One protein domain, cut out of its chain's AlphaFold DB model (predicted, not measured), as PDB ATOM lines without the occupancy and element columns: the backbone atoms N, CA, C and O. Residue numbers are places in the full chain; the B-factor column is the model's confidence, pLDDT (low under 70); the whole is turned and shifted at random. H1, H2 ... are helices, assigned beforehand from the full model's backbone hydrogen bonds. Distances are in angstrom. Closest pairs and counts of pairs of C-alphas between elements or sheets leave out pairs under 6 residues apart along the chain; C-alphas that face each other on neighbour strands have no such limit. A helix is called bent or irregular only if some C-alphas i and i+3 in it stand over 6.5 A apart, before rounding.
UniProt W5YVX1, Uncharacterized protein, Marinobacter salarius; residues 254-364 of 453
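AT A GLANCE: This is residues 254 to 364 of the 453 residues of an uncharacterized protein of Marinobacter salarius (UniProt W5YVX1). One long helix, H3, is bent into a wide, open V, and each of its two arms has a shorter helix side by side with it: H2 along H3a, the first arm, and H1 along H3b, the second. Residues 356 to 364 stick out freely beyond H1 at the end of H3b. The printed part has 111 residues with three named helices, H1, H2 and H3 in that order along the chain, and no named strand; the class is all helix. The whole is extended, with a radius of gyration of the C-alphas of 21.9 A, and its C-alphas span 81 by 26 by 20 A.

HOW THE PARTS SIT: H1, residues 254 to 273, touches H3b, residues 331 to 363, which meets it with residues 337 to 348 alone. Their closest C-alphas are those of Arg 265 and Leu 341, 7.1 A apart. They run opposite ways at a shallow tilt of 24 degrees. H2, residues 283 to 300, is apart from H1 and from H3b. H2 touches H3a, residues 306 to 328, with the closest C-alphas those of Leu 299 and Arg 312, 6.8 A apart. These two run opposite ways at a shallow tilt of 25 degrees and form a helical hairpin. H1 and H3a are apart. H3a and H3b are arms of H3, residues 306 to 363, which was assigned as one helix by its hydrogen bonds but is bent: C-alphas 328 and 331 are 7.3 A apart. The lines of the arms stand at a steep tilt of 56 degrees. In H1, H2, H3a and H3b every O i to N i+4 pair is within hydrogen-bond range.

IN THESE COORDINATES: H1 begins at C-alpha 254, at (75.739, 1.845, 71.508), and measures 28.8 A from first to last C-alpha. H2 measures 25.7 A, from Gln 283 to Ser 300. H3a runs 33.4 A, from C-alpha 306 at (71.965, 49.902, 106.545) to Asp 328. Residues 329 and 330 belong to neither arm. H3b runs 48.1 A, from Ala 331 to C-alpha 363 at (77.083, -12.204, 58.537).

THE WHOLE: The outline is a rod, and the two C-alphas farthest apart are those of Glu 306 and Ser 364, at 81.1 A. Without residues 356 to 364, which stand free, the body has 102 residues and spans 67 by 26 by 21 A. The link from H1 to H2 is short, with 9 residues, and the link from H2 to H3a is tight, with 5. The printed part has no cut. Its mean pLDDT is 88.8, and no printed residue is under 70.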
ATOM      1  N   ALA A 254      76.614   1.141  72.449       86.12
ATOM      2  CA  ALA A 254      75.739   1.845  71.508       86.12
ATOM      3  C   ALA A 254      74.324   2.110  72.059       86.12
ATOM      4  O   ALA A 254      73.781   3.201  71.885       86.12
ATOM      5  N   ASP A 255      73.756   1.144  72.779       88.12
ATOM      6  CA  ASP A 255      72.408   1.243  73.339       88.12
ATOM      7  C   ASP A 255      72.313   2.331  74.425       88.12
ATOM      8  O   ASP A 255      71.292   3.009  74.535       88.12
ATOM      9  N   GLN A 256      73.394   2.568  75.179       92.06
ATOM     10  CA  GLN A 256      73.460   3.664  76.150       92.06
ATOM     11  C   GLN A 256      73.488   5.025  75.450       92.06
ATOM     12  O   GLN A 256      72.817   5.954  75.893       92.06
ATOM     13  N   TRP A 257      74.224   5.153  74.342       90.50
ATOM     14  CA  TRP A 257      74.273   6.398  73.570       90.50
ATOM     15  C   TRP A 257      72.936   6.722  72.905       90.50
ATOM     16  O   TRP A 257      72.513   7.877  72.928       90.50
ATOM     17  N   LEU A 258      72.240   5.706  72.388       91.12
ATOM     18  CA  LEU A 258      70.889   5.849  71.844       91.12
ATOM     19  C   LEU A 258      69.885   6.263  72.927       91.12
ATOM     20  O   LEU A 258      69.104   7.194  72.720       91.12
ATOM     21  N   ALA A 259      69.942   5.637  74.108       93.50
ATOM     22  CA  ALA A 259      69.120   6.039  75.248       93.50
ATOM     23  C   ALA A 259      69.409   7.491  75.662       93.50
ATOM     24  O   ALA A 259      68.486   8.283  75.844       93.50
ATOM     25  N   ARG A 260      70.689   7.878  75.724       93.00
ATOM     26  CA  ARG A 260      71.103   9.234  76.102       93.00
ATOM     27  C   ARG A 260      70.665  10.294  75.093       93.00
ATOM     28  O   ARG A 260      70.243  11.378  75.486       93.00
ATOM     29  N   GLN A 261      70.736   9.991  73.799       93.25
ATOM     30  CA  GLN A 261      70.207  10.862  72.750       93.25
ATOM     31  C   GLN A 261      68.694  11.064  72.914       93.25
ATOM     32  O   GLN A 261      68.221  12.197  72.827       93.25
ATOM     33  N   ALA A 262      67.943   9.991  73.180       93.19
ATOM     34  CA  ALA A 262      66.503  10.072  73.409       93.19
ATOM     35  C   ALA A 262      66.166  10.918  74.650       93.19
ATOM     36  O   ALA A 262      65.251  11.741  74.596       93.19
ATOM     37  N   GLU A 263      66.943  10.784  75.731       94.56
ATOM     38  CA  GLU A 263      66.827  11.633  76.923       94.56
ATOM     39  C   GLU A 263      67.064  13.115  76.598       94.56
ATOM     40  O   GLU A 263      66.251  13.958  76.977       94.56
ATOM     41  N   TYR A 264      68.139  13.449  75.872       91.94
ATOM     42  CA  TYR A 264      68.418  14.837  75.481       91.94
ATOM     43  C   TYR A 264      67.330  15.415  74.583       91.94
ATOM     44  O   TYR A 264      66.906  16.549  74.799       91.94
ATOM     45  N   ARG A 265      66.846  14.634  73.612       93.38
ATOM     46  CA  ARG A 265      65.749  15.044  72.735       93.38
ATOM     47  C   ARG A 265      64.491  15.352  73.544       93.38
ATOM     48  O   ARG A 265      63.966  16.454  73.429       93.38
ATOM     49  N   SER A 266      64.072  14.432  74.415       93.75
ATOM     50  CA  SER A 266      62.890  14.616  75.266       93.75
ATOM     51  C   SER A 266      63.028  15.830  76.189       93.75
ATOM     52  O   SER A 266      62.093  16.614  76.308       93.75
ATOM     53  N   ALA A 267      64.190  16.014  76.824       92.44
ATOM     54  CA  ALA A 267      64.419  17.134  77.736       92.44
ATOM     55  C   ALA A 267      64.373  18.491  77.016       92.44
ATOM     56  O   ALA A 267      63.789  19.444  77.532       92.44
ATOM     57  N   ILE A 268      64.962  18.577  75.817       90.19
ATOM     58  CA  ILE A 268      64.926  19.788  74.992       90.19
ATOM     59  C   ILE A 268      63.493  20.060  74.517       90.19
ATOM     60  O   ILE A 268      63.033  21.191  74.637       90.19
ATOM     61  N   GLU A 269      62.763  19.052  74.034       90.06
ATOM     62  CA  GLU A 269      61.364  19.197  73.598       90.06
ATOM     63  C   GLU A 269      60.439  19.667  74.736       90.06
ATOM     64  O   GLU A 269      59.638  20.585  74.542       90.06
ATOM     65  N   ASP A 270      60.600  19.121  75.943       92.56
ATOM     66  CA  ASP A 270      59.852  19.551  77.129       92.56
ATOM     67  C   ASP A 270      60.179  20.999  77.532       92.56
ATOM     68  O   ASP A 270      59.277  21.782  77.856       92.56
ATOM     69  N   ALA A 271      61.459  21.382  77.504       90.19
ATOM     70  CA  ALA A 271      61.900  22.742  77.812       90.19
ATOM     71  C   ALA A 271      61.422  23.762  76.765       90.19
ATOM     72  O   ALA A 271      61.089  24.898  77.113       90.19
ATOM     73  N   LEU A 272      61.337  23.353  75.495       88.19
ATOM     74  CA  LEU A 272      60.734  24.139  74.418       88.19
ATOM     75  C   LEU A 272      59.237  24.356  74.654       88.19
ATOM     76  O   LEU A 272      58.757  25.475  74.495       88.19
ATOM     77  N   ALA A 273      58.505  23.314  75.059       89.50
ATOM     78  CA  ALA A 273      57.065  23.391  75.300       89.50
ATOM     79  C   ALA A 273      56.694  24.281  76.500       89.50
ATOM     80  O   ALA A 273      55.614  24.869  76.522       89.50
ATOM     81  N   ARG A 274      57.576  24.373  77.504       90.62
ATOM     82  CA  ARG A 274      57.370  25.178  78.723       90.62
ATOM     83  C   ARG A 274      57.969  26.580  78.657       90.62
ATOM     84  O   ARG A 274      57.817  27.320  79.623       90.62
ATOM     85  N   GLU A 275      58.658  26.912  77.565       85.19
ATOM     86  CA  GLU A 275      59.461  28.132  77.443       85.19
ATOM     87  C   GLU A 275      60.400  28.311  78.653       85.19
ATOM     88  O   GLU A 275      60.433  29.355  79.298       85.19
ATOM     89  N   ASP A 276      61.153  27.264  79.014       87.38
ATOM     90  CA  ASP A 276      62.041  27.317  80.181       87.38
ATOM     91  C   ASP A 276      63.319  28.112  79.867       87.38
ATOM     92  O   ASP A 276      64.298  27.586  79.329       87.38
ATOM     93  N   LEU A 277      63.320  29.398  80.225       85.88
ATOM     94  CA  LEU A 277      64.462  30.301  80.050       85.88
ATOM     95  C   LEU A 277      65.740  29.814  80.755       85.88
ATOM     96  O   LEU A 277      66.838  30.156  80.321       85.88
ATOM     97  N   ARG A 278      65.621  29.049  81.849       85.75
ATOM     98  CA  ARG A 278      66.780  28.573  82.619       85.75
ATOM     99  C   ARG A 278      67.442  27.362  81.991       85.75
ATOM    100  O   ARG A 278      68.652  27.222  82.119       85.75
ATOM    101  N   PHE A 279      66.677  26.515  81.310       88.56
ATOM    102  CA  PHE A 279      67.205  25.319  80.660       88.56
ATOM    103  C   PHE A 279      68.177  25.651  79.518       88.56
ATOM    104  O   PHE A 279      69.188  24.979  79.350       88.56
ATOM    105  N   PHE A 280      67.895  26.710  78.754       90.81
ATOM    106  CA  PHE A 280      68.724  27.139  77.623       90.81
ATOM    107  C   PHE A 280      69.795  28.162  78.019       90.81
ATOM    108  O   PHE A 280      70.249  28.932  77.182       90.81
ATOM    109  N   MET A 281      70.199  28.245  79.281       89.94
ATOM    110  CA  MET A 281      71.318  29.115  79.641       89.94
ATOM    111  C   MET A 281      72.630  28.557  79.082       89.94
ATOM    112  O   MET A 281      72.843  27.348  79.009       89.94
ATOM    113  N   THR A 282      73.551  29.437  78.698       89.50
ATOM    114  CA  THR A 282      74.927  29.014  78.415       89.50
ATOM    115  C   THR A 282      75.623  28.583  79.707       89.50
ATOM    116  O   THR A 282      75.196  28.934  80.808       89.50
ATOM    117  N   GLN A 283      76.742  27.865  79.598       88.62
ATOM    118  CA  GLN A 283      77.521  27.469  80.774       88.62
ATOM    119  C   GLN A 283      77.945  28.681  81.624       88.62
ATOM    120  O   GLN A 283      77.814  28.655  82.844       88.62
ATOM    121  N   GLU A 284      78.363  29.778  80.989       88.81
ATOM    122  CA  GLU A 284      78.709  31.021  81.691       88.81
ATOM    123  C   GLU A 284      77.499  31.647  82.405       88.81
ATOM    124  O   GLU A 284      77.628  32.167  83.514       88.81
ATOM    125  N   GLN A 285      76.314  31.590  81.787       89.31
ATOM    126  CA  GLN A 285      75.072  32.069  82.396       89.31
ATOM    127  C   GLN A 285      74.661  31.186  83.584       89.31
ATOM    128  O   GLN A 285      74.265  31.730  84.612       89.31
ATOM    129  N   HIS A 286      74.820  29.863  83.495       89.88
ATOM    130  CA  HIS A 286      74.608  28.950  84.622       89.88
ATOM    131  C   HIS A 286      75.571  29.232  85.781       89.88
ATOM    132  O   HIS A 286      75.129  29.407  86.912       89.88
ATOM    133  N   GLU A 287      76.872  29.383  85.513       90.69
ATOM    134  CA  GLU A 287      77.855  29.720  86.551       90.69
ATOM    135  C   GLU A 287      77.556  31.069  87.219       90.69
ATOM    136  O   GLU A 287      77.739  31.237  88.428       90.69
ATOM    137  N   LEU A 288      77.089  32.051  86.442       89.44
ATOM    138  CA  LEU A 288      76.666  33.338  86.980       89.44
ATOM    139  C   LEU A 288      75.385  33.207  87.815       89.44
ATOM    140  O   LEU A 288      75.308  33.824  88.879       89.44
ATOM    141  N   ALA A 289      74.419  32.389  87.384       88.81
ATOM    142  CA  ALA A 289      73.210  32.087  88.149       88.81
ATOM    143  C   ALA A 289      73.553  31.449  89.503       88.81
ATOM    144  O   ALA A 289      73.034  31.883  90.532       88.81
ATOM    145  N   ASP A 290      74.481  30.491  89.521       90.50
ATOM    146  CA  ASP A 290      74.932  29.815  90.739       90.50
ATOM    147  C   ASP A 290      75.636  30.781  91.696       90.50
ATOM    148  O   ASP A 290      75.371  30.794  92.903       90.50
ATOM    149  N   ARG A 291      76.500  31.657  91.166       89.75
ATOM    150  CA  ARG A 291      77.147  32.712  91.962       89.75
ATOM    151  C   ARG A 291      76.120  33.676  92.547       89.75
ATOM    152  O   ARG A 291      76.235  34.036  93.717       89.75
ATOM    153  N   LEU A 292      75.115  34.080  91.769       88.19
ATOM    154  CA  LEU A 292      74.032  34.937  92.251       88.19
ATOM    155  C   LEU A 292      73.212  34.240  93.346       88.19
ATOM    156  O   LEU A 292      72.960  34.855  94.379       88.19
ATOM    157  N   ALA A 293      72.886  32.955  93.193       88.69
ATOM    158  CA  ALA A 293      72.184  32.176  94.216       88.69
ATOM    159  C   ALA A 293      73.002  32.046  95.516       88.69
ATOM    160  O   ALA A 293      72.465  32.149  96.622       88.69
ATOM    161  N   GLN A 294      74.323  31.883  95.409       89.12
ATOM    162  CA  GLN A 294      75.210  31.846  96.572       89.12
ATOM    163  C   GLN A 294      75.286  33.210  97.279       89.12
ATOM    164  O   GLN A 294      75.295  33.271  98.514       89.12
ATOM    165  N   VAL A 295      75.300  34.310  96.520       88.00
ATOM    166  CA  VAL A 295      75.240  35.675  97.069       88.00
ATOM    167  C   VAL A 295      73.898  35.914  97.762       88.00
ATOM    168  O   VAL A 295      73.886  36.421  98.879       88.00
ATOM    169  N   GLU A 296      72.785  35.473  97.178       87.81
ATOM    170  CA  GLU A 296      71.450  35.545  97.786       87.81
ATOM    171  C   GLU A 296      71.391  34.813  99.132       87.81
ATOM    172  O   GLU A 296      70.964  35.371 100.147       87.81
ATOM    173  N   LYS A 297      71.904  33.577  99.163       88.94
ATOM    174  CA  LYS A 297      71.994  32.764 100.378       88.94
ATOM    175  C   LYS A 297      72.842  33.444 101.450       88.94
ATOM    176  O   LYS A 297      72.438  33.478 102.607       88.94
ATOM    177  N   THR A 298      73.969  34.038 101.071       85.81
ATOM    178  CA  THR A 298      74.836  34.764 102.011       85.81
ATOM    179  C   THR A 298      74.145  36.019 102.553       85.81
ATOM    180  O   THR A 298      74.135  36.253 103.760       85.81
ATOM    181  N   LEU A 299      73.485  36.793 101.684       82.19
ATOM    182  CA  LEU A 299      72.751  38.002 102.062       82.19
ATOM    183  C   LEU A 299      71.543  37.700 102.960       82.19
ATOM    184  O   LEU A 299      71.254  38.471 103.870       82.19
ATOM    185  N   SER A 300      70.854  36.570 102.776       81.50
ATOM    186  CA  SER A 300      69.735  36.158 103.643       81.50
ATOM    187  C   SER A 300      70.129  35.825 105.090       81.50
ATOM    188  O   SER A 300      69.266  35.868 105.961       81.50
ATOM    189  N   GLN A 301      71.411  35.564 105.368       85.06
ATOM    190  CA  GLN A 301      71.920  35.224 106.705       85.06
ATOM    191  C   GLN A 301      72.482  36.430 107.480       85.06
ATOM    192  O   GLN A 301      72.790  36.309 108.665       85.06
ATOM    193  N   LEU A 302      72.630  37.587 106.828       81.38
ATOM    194  CA  LEU A 302      73.188  38.806 107.418       81.38
ATOM    195  C   LEU A 302      72.105  39.674 108.103       81.38
ATOM    196  O   LEU A 302      70.978  39.743 107.601       81.38
ATOM    197  N   PRO A 303      72.435  40.362 109.219       74.25
ATOM    198  CA  PRO A 303      71.510  41.237 109.944       74.25
ATOM    199  C   PRO A 303      71.091  42.474 109.127       74.25
ATOM    200  O   PRO A 303      71.817  42.936 108.244       74.25
ATOM    201  N   GLU A 304      69.898  43.001 109.429       71.00
ATOM    202  CA  GLU A 304      69.222  44.134 108.759       71.00
ATOM    203  C   GLU A 304      69.863  45.504 109.078       71.00
ATOM    204  O   GLU A 304      69.205  46.446 109.520       71.00
ATOM    205  N   ASP A 305      71.164  45.624 108.826       76.44
ATOM    206  CA  ASP A 305      71.907  46.878 108.934       76.44
ATOM    207  C   ASP A 305      71.835  47.684 107.625       76.44
ATOM    208  O   ASP A 305      71.571  47.159 106.538       76.44
ATOM    209  N   GLU A 306      72.092  48.994 107.696       72.44
ATOM    210  CA  GLU A 306      71.965  49.902 106.545       72.44
ATOM    211  C   GLU A 306      72.916  49.549 105.381       72.44
ATOM    212  O   GLU A 306      72.580  49.757 104.211       72.44
ATOM    213  N   SER A 307      74.078  48.953 105.673       73.50
ATOM    214  CA  SER A 307      74.995  48.412 104.658       73.50
ATOM    215  C   SER A 307      74.434  47.154 103.984       73.50
ATOM    216  O   SER A 307      74.466  47.062 102.755       73.50
ATOM    217  N   THR A 308      73.851  46.229 104.753       76.31
ATOM    218  CA  THR A 308      73.203  45.006 104.253       76.31
ATOM    219  C   THR A 308      71.998  45.340 103.373       76.31
ATOM    220  O   THR A 308      71.812  44.728 102.321       76.31
ATOM    221  N   ARG A 309      71.211  46.367 103.727       78.62
ATOM    222  CA  ARG A 309      70.068  46.826 102.914       78.62
ATOM    223  C   ARG A 309      70.502  47.306 101.526       78.62
ATOM    224  O   ARG A 309      69.941  46.866 100.524       78.62
ATOM    225  N   LYS A 310      71.563  48.121 101.446       81.12
ATOM    226  CA  LYS A 310      72.139  48.581 100.164       81.12
ATOM    227  C   LYS A 310      72.686  47.423  99.320       81.12
ATOM    228  O   LYS A 310      72.553  47.432  98.096       81.12
ATOM    229  N   GLN A 311      73.270  46.404  99.955       82.56
ATOM    230  CA  GLN A 311      73.736  45.193  99.270       82.56
ATOM    231  C   GLN A 311      72.570  44.355  98.716       82.56
ATOM    232  O   GLN A 311      72.654  43.903  97.574       82.56
ATOM    233  N   ARG A 312      71.457  44.213  99.455       84.06
ATOM    234  CA  ARG A 312      70.235  43.538  98.971       84.06
ATOM    235  C   ARG A 312      69.614  44.257  97.769       84.06
ATOM    236  O   ARG A 312      69.269  43.606  96.789       84.06
ATOM    237  N   GLU A 313      69.520  45.586  97.803       84.56
ATOM    238  CA  GLU A 313      69.015  46.380  96.671       84.56
ATOM    239  C   GLU A 313      69.913  46.256  95.431       84.56
ATOM    240  O   GLU A 313      69.427  46.128  94.305       84.56
ATOM    241  N   THR A 314      71.235  46.249  95.630       84.50
ATOM    242  CA  THR A 314      72.203  46.050  94.541       84.50
ATOM    243  C   THR A 314      72.064  44.653  93.933       84.50
ATOM    244  O   THR A 314      71.999  44.522  92.712       84.50
ATOM    245  N   PHE A 315      71.928  43.620  94.770       88.31
ATOM    246  CA  PHE A 315      71.669  42.250  94.329       88.31
ATOM    247  C   PHE A 315      70.361  42.133  93.535       88.31
ATOM    248  O   PHE A 315      70.357  41.535  92.463       88.31
ATOM    249  N   GLN A 316      69.270  42.755  93.994       87.88
ATOM    250  CA  GLN A 316      67.994  42.754  93.267       87.88
ATOM    251  C   GLN A 316      68.128  43.362  91.866       87.88
ATOM    252  O   GLN A 316      67.592  42.807  90.909       87.88
ATOM    253  N   ARG A 317      68.885  44.458  91.717       88.06
ATOM    254  CA  ARG A 317      69.162  45.063  90.402       88.06
ATOM    255  C   ARG A 317      69.997  44.145  89.514       88.06
ATOM    256  O   ARG A 317      69.682  44.003  88.337       88.06
ATOM    257  N   MET A 318      71.029  43.509  90.072       88.25
ATOM    258  CA  MET A 318      71.855  42.544  89.341       88.25
ATOM    259  C   MET A 318      71.037  41.331  88.884       88.25
ATOM    260  O   MET A 318      71.149  40.928  87.732       88.25
ATOM    261  N   ASN A 319      70.175  40.794  89.750       87.94
ATOM    262  CA  ASN A 319      69.304  39.663  89.439       87.94
ATOM    263  C   ASN A 319      68.237  40.034  88.392       87.94
ATOM    264  O   ASN A 319      67.990  39.278  87.460       87.94
ATOM    265  N   ALA A 320      67.641  41.227  88.487       89.31
ATOM    266  CA  ALA A 320      66.695  41.721  87.487       89.31
ATOM    267  C   ALA A 320      67.357  41.922  86.114       89.31
ATOM    268  O   ALA A 320      66.799  41.503  85.102       89.31
ATOM    269  N   TYR A 321      68.561  42.507  86.079       90.69
ATOM    270  CA  TYR A 321      69.341  42.648  84.848       90.69
ATOM    271  C   TYR A 321      69.719  41.286  84.254       90.69
ATOM    272  O   TYR A 321      69.607  41.088  83.048       90.69
ATOM    273  N   PHE A 322      70.124  40.335  85.099       89.44
ATOM    274  CA  PHE A 322      70.427  38.971  84.681       89.44
ATOM    275  C   PHE A 322      69.200  38.287  84.064       89.44
ATOM    276  O   PHE A 322      69.283  37.826  82.932       89.44
ATOM    277  N   ASN A 323      68.044  38.310  84.737       88.75
ATOM    278  CA  ASN A 323      66.797  37.732  84.219       88.75
ATOM    279  C   ASN A 323      66.344  38.384  82.903       88.75
ATOM    280  O   ASN A 323      65.885  37.682  82.006       88.75
ATOM    281  N   TRP A 324      66.504  39.705  82.762       90.50
ATOM    282  CA  TRP A 324      66.237  40.401  81.501       90.50
ATOM    283  C   TRP A 324      67.171  39.926  80.384       90.50
ATOM    284  O   TRP A 324      66.706  39.596  79.298       90.50
ATOM    285  N   ARG A 325      68.474  39.821  80.667       88.75
ATOM    286  CA  ARG A 325      69.472  39.357  79.698       88.75
ATOM    287  C   ARG A 325      69.201  37.928  79.229       88.75
ATOM    288  O   ARG A 325      69.329  37.647  78.050       88.75
ATOM    289  N   ILE A 326      68.797  37.037  80.132       90.56
ATOM    290  CA  ILE A 326      68.434  35.656  79.779       90.56
ATOM    291  C   ILE A 326      67.221  35.631  78.847       90.56
ATOM    292  O   ILE A 326      67.195  34.843  77.909       90.56
ATOM    293  N   ALA A 327      66.223  36.483  79.095       89.00
ATOM    294  CA  ALA A 327      65.049  36.584  78.235       89.00
ATOM    295  C   ALA A 327      65.392  37.141  76.841       89.00
ATOM    296  O   ALA A 327      64.824  36.680  75.855       89.00
ATOM    297  N   ASP A 328      66.330  38.089  76.759       91.38
ATOM    298  CA  ASP A 328      66.831  38.654  75.496       91.38
ATOM    299  C   ASP A 328      67.652  37.620  74.697       91.38
ATOM    300  O   ASP A 328      67.397  37.384  73.516       91.38
ATOM    301  N   ASP A 329      68.563  36.910  75.372       91.12
ATOM    302  CA  ASP A 329      69.434  35.887  74.773       91.12
ATOM    303  C   ASP A 329      68.697  34.554  74.487       91.12
ATOM    304  O   ASP A 329      69.224  33.684  73.785       91.12
ATOM    305  N   TYR A 330      67.469  34.374  74.992       88.62
ATOM    306  CA  TYR A 330      66.719  33.110  74.948       88.62
ATOM    307  C   TYR A 330      66.595  32.527  73.536       88.62
ATOM    308  O   TYR A 330      66.864  31.344  73.326       88.62
ATOM    309  N   ALA A 331      66.221  33.346  72.547       88.50
ATOM    310  CA  ALA A 331      66.033  32.882  71.174       88.50
ATOM    311  C   ALA A 331      67.342  32.359  70.553       88.50
ATOM    312  O   ALA A 331      67.336  31.357  69.833       88.50
ATOM    313  N   VAL A 332      68.464  33.017  70.859       91.94
ATOM    314  CA  VAL A 332      69.796  32.637  70.373       91.94
ATOM    315  C   VAL A 332      70.240  31.333  71.023       91.94
ATOM    316  O   VAL A 332      70.662  30.407  70.325       91.94
ATOM    317  N   ASN A 333      70.094  31.223  72.343       90.12
ATOM    318  CA  ASN A 333      70.504  30.027  73.065       90.12
ATOM    319  C   ASN A 333      69.639  28.807  72.725       90.12
ATOM    320  O   ASN A 333      70.160  27.705  72.545       90.12
ATOM    321  N   ARG A 334      68.324  29.004  72.570       90.69
ATOM    322  CA  ARG A 334      67.402  27.972  72.090       90.69
ATOM    323  C   ARG A 334      67.857  27.427  70.740       90.69
ATOM    324  O   ARG A 334      67.968  26.215  70.568       90.69
ATOM    325  N   TRP A 335      68.129  28.314  69.784       90.50
ATOM    326  CA  TRP A 335      68.583  27.903  68.459       90.50
ATOM    327  C   TRP A 335      69.920  27.155  68.518       90.50
ATOM    328  O   TRP A 335      70.102  26.173  67.799       90.50
ATOM    329  N   ALA A 336      70.838  27.570  69.396       90.62
ATOM    330  CA  ALA A 336      72.100  26.866  69.605       90.62
ATOM    331  C   ALA A 336      71.884  25.428  70.117       90.62
ATOM    332  O   ALA A 336      72.496  24.503  69.580       90.62
ATOM    333  N   ALA A 337      70.980  25.221  71.080       89.00
ATOM    334  CA  ALA A 337      70.635  23.894  71.591       89.00
ATOM    335  C   ALA A 337      69.937  23.018  70.533       89.00
ATOM    336  O   ALA A 337      70.326  21.869  70.328       89.00
ATOM    337  N   GLU A 338      68.962  23.565  69.796       90.38
ATOM    338  CA  GLU A 338      68.317  22.853  68.681       90.38
ATOM    339  C   GLU A 338      69.329  22.469  67.589       90.38
ATOM    340  O   GLU A 338      69.247  21.383  67.013       90.38
ATOM    341  N   LYS A 339      70.302  23.341  67.293       92.94
ATOM    342  CA  LYS A 339      71.366  23.057  66.325       92.94
ATOM    343  C   LYS A 339      72.264  21.913  66.802       92.94
ATOM    344  O   LYS A 339      72.517  21.000  66.019       92.94
ATOM    345  N   GLN A 340      72.708  21.940  68.058       91.38
ATOM    346  CA  GLN A 340      73.526  20.871  68.642       91.38
ATOM    347  C   GLN A 340      72.789  19.525  68.648       91.38
ATOM    348  O   GLN A 340      73.392  18.503  68.324       91.38
ATOM    349  N   LEU A 341      71.482  19.520  68.936       91.88
ATOM    350  CA  LEU A 341      70.661  18.311  68.860       91.88
ATOM    351  C   LEU A 341      70.615  17.746  67.433       91.88
ATOM    352  O   LEU A 341      70.822  16.554  67.246       91.88
ATOM    353  N   ARG A 342      70.426  18.593  66.411       93.25
ATOM    354  CA  ARG A 342      70.447  18.146  65.003       93.25
ATOM    355  C   ARG A 342      71.810  17.597  64.579       93.25
ATOM    356  O   ARG A 342      71.875  16.650  63.799       93.25
ATOM    357  N   GLU A 343      72.899  18.200  65.052       94.69
ATOM    358  CA  GLU A 343      74.257  17.702  64.799       94.69
ATOM    359  C   GLU A 343      74.479  16.332  65.458       94.69
ATOM    360  O   GLU A 343      74.992  15.423  64.801       94.69
ATOM    361  N   LEU A 344      74.029  16.158  66.707       94.12
ATOM    362  CA  LEU A 344      74.044  14.872  67.407       94.12
ATOM    363  C   LEU A 344      73.199  13.821  66.678       94.12
ATOM    364  O   LEU A 344      73.655  12.694  66.505       94.12
ATOM    365  N   ASP A 345      72.005  14.188  66.214       92.94
ATOM    366  CA  ASP A 345      71.104  13.292  65.488       92.94
ATOM    367  C   ASP A 345      71.748  12.752  64.215       92.94
ATOM    368  O   ASP A 345      71.760  11.542  63.992       92.94
ATOM    369  N   ARG A 346      72.364  13.634  63.425       95.00
ATOM    370  CA  ARG A 346      73.080  13.242  62.211       95.00
ATOM    371  C   ARG A 346      74.282  12.346  62.514       95.00
ATOM    372  O   ARG A 346      74.544  11.402  61.774       95.00
ATOM    373  N   ALA A 347      75.032  12.644  63.574       94.50
ATOM    374  CA  ALA A 347      76.156  11.807  63.985       94.50
ATOM    375  C   ALA A 347      75.686  10.415  64.439       94.50
ATOM    376  O   ALA A 347      76.334   9.417  64.124       94.50
ATOM    377  N   MET A 348      74.545  10.343  65.132       93.44
ATOM    378  CA  MET A 348      73.985   9.081  65.605       93.44
ATOM    379  C   MET A 348      73.405   8.231  64.474       93.44
ATOM    380  O   MET A 348      73.578   7.017  64.485       93.44
ATOM    381  N   GLU A 349      72.775   8.847  63.475       94.06
ATOM    382  CA  GLU A 349      72.312   8.151  62.268       94.06
ATOM    383  C   GLU A 349      73.482   7.454  61.559       94.06
ATOM    384  O   GLU A 349      73.449   6.243  61.352       94.06
ATOM    385  N   VAL A 350      74.583   8.179  61.321       95.31
ATOM    386  CA  VAL A 350      75.806   7.603  60.731       95.31
ATOM    387  C   VAL A 350      76.367   6.468  61.591       95.31
ATOM    388  O   VAL A 350      76.799   5.448  61.057       95.31
ATOM    389  N   PHE A 351      76.370   6.625  62.916       92.62
ATOM    390  CA  PHE A 351      76.844   5.592  63.837       92.62
ATOM    391  C   PHE A 351      76.009   4.303  63.752       92.62
ATOM    392  O   PHE A 351      76.572   3.209  63.663       92.62
ATOM    393  N   VAL A 352      74.678   4.424  63.739       91.56
ATOM    394  CA  VAL A 352      73.755   3.285  63.624       91.56
ATOM    395  C   VAL A 352      73.908   2.593  62.271       91.56
ATOM    396  O   VAL A 352      74.044   1.369  62.233       91.56
ATOM    397  N   ASP A 353      73.959   3.361  61.183       94.00
ATOM    398  CA  ASP A 353      74.115   2.828  59.829       94.00
ATOM    399  C   ASP A 353      75.440   2.073  59.666       94.00
ATOM    400  O   ASP A 353      75.475   0.965  59.125       94.00
ATOM    401  N   GLN A 354      76.542   2.631  60.179       92.62
ATOM    402  CA  GLN A 354      77.847   1.971  60.136       92.62
ATOM    403  C   GLN A 354      77.864   0.678  60.955       92.62
ATOM    404  O   GLN A 354      78.400  -0.326  60.486       92.62
ATOM    405  N   ARG A 355      77.254   0.664  62.147       91.44
ATOM    406  CA  ARG A 355      77.125  -0.559  62.956       91.44
ATOM    407  C   ARG A 355      76.328  -1.629  62.210       91.44
ATOM    408  O   ARG A 355      76.761  -2.778  62.164       91.44
ATOM    409  N   ALA A 356      75.203  -1.256  61.601       91.00
ATOM    410  CA  ALA A 356      74.375  -2.177  60.826       91.00
ATOM    411  C   ALA A 356      75.134  -2.762  59.621       91.00
ATOM    412  O   ALA A 356      75.056  -3.966  59.374       91.00
ATOM    413  N   LEU A 357      75.919  -1.937  58.919       92.81
ATOM    414  CA  LEU A 357      76.774  -2.389  57.821       92.81
ATOM    415  C   LEU A 357      77.826  -3.401  58.298       92.81
ATOM    416  O   LEU A 357      78.012  -4.434  57.662       92.81
ATOM    417  N   ILE A 358      78.492  -3.136  59.428       91.69
ATOM    418  CA  ILE A 358      79.492  -4.055  59.993       91.69
ATOM    419  C   ILE A 358      78.842  -5.394  60.371       91.69
ATOM    420  O   ILE A 358      79.379  -6.445  60.027       91.69
ATOM    421  N   GLU A 359      77.674  -5.384  61.017       90.25
ATOM    422  CA  GLU A 359      76.927  -6.609  61.344       90.25
ATOM    423  C   GLU A 359      76.539  -7.408  60.092       90.25
ATOM    424  O   GLU A 359      76.712  -8.632  60.044       90.25
ATOM    425  N   GLN A 360      76.084  -6.722  59.040       91.00
ATOM    426  CA  GLN A 360      75.774  -7.349  57.757       91.00
ATOM    427  C   GLN A 360      77.016  -7.995  57.124       91.00
ATOM    428  O   GLN A 360      76.946  -9.137  56.662       91.00
ATOM    429  N   GLU A 361      78.158  -7.306  57.127       88.81
ATOM    430  CA  GLU A 361      79.408  -7.836  56.577       88.81
ATOM    431  C   GLU A 361      79.990  -8.978  57.412       88.81
ATOM    432  O   GLU A 361      80.576  -9.913  56.866       88.81
ATOM    433  N   MET A 362      79.797  -8.981  58.732       89.12
ATOM    434  CA  MET A 362      80.160 -10.126  59.570       89.12
ATOM    435  C   MET A 362      79.292 -11.350  59.249       89.12
ATOM    436  O   MET A 362      79.814 -12.469  59.195       89.12
ATOM    437  N   ALA A 363      78.005 -11.147  58.949       85.94
ATOM    438  CA  ALA A 363      77.083 -12.204  58.537       85.94
ATOM    439  C   ALA A 363      77.321 -12.715  57.095       85.94
ATOM    440  O   ALA A 363      76.938 -13.843  56.772       85.94
ATOM    441  N   SER A 364      77.970 -11.933  56.221       82.81
ATOM    442  CA  SER A 364      78.165 -12.267  54.802       82.81
ATOM    443  C   SER A 364      79.274 -13.325  54.573       82.81
ATOM    444  O   SER A 364      80.453 -13.039  54.392       82.81
TER     445      SER A 364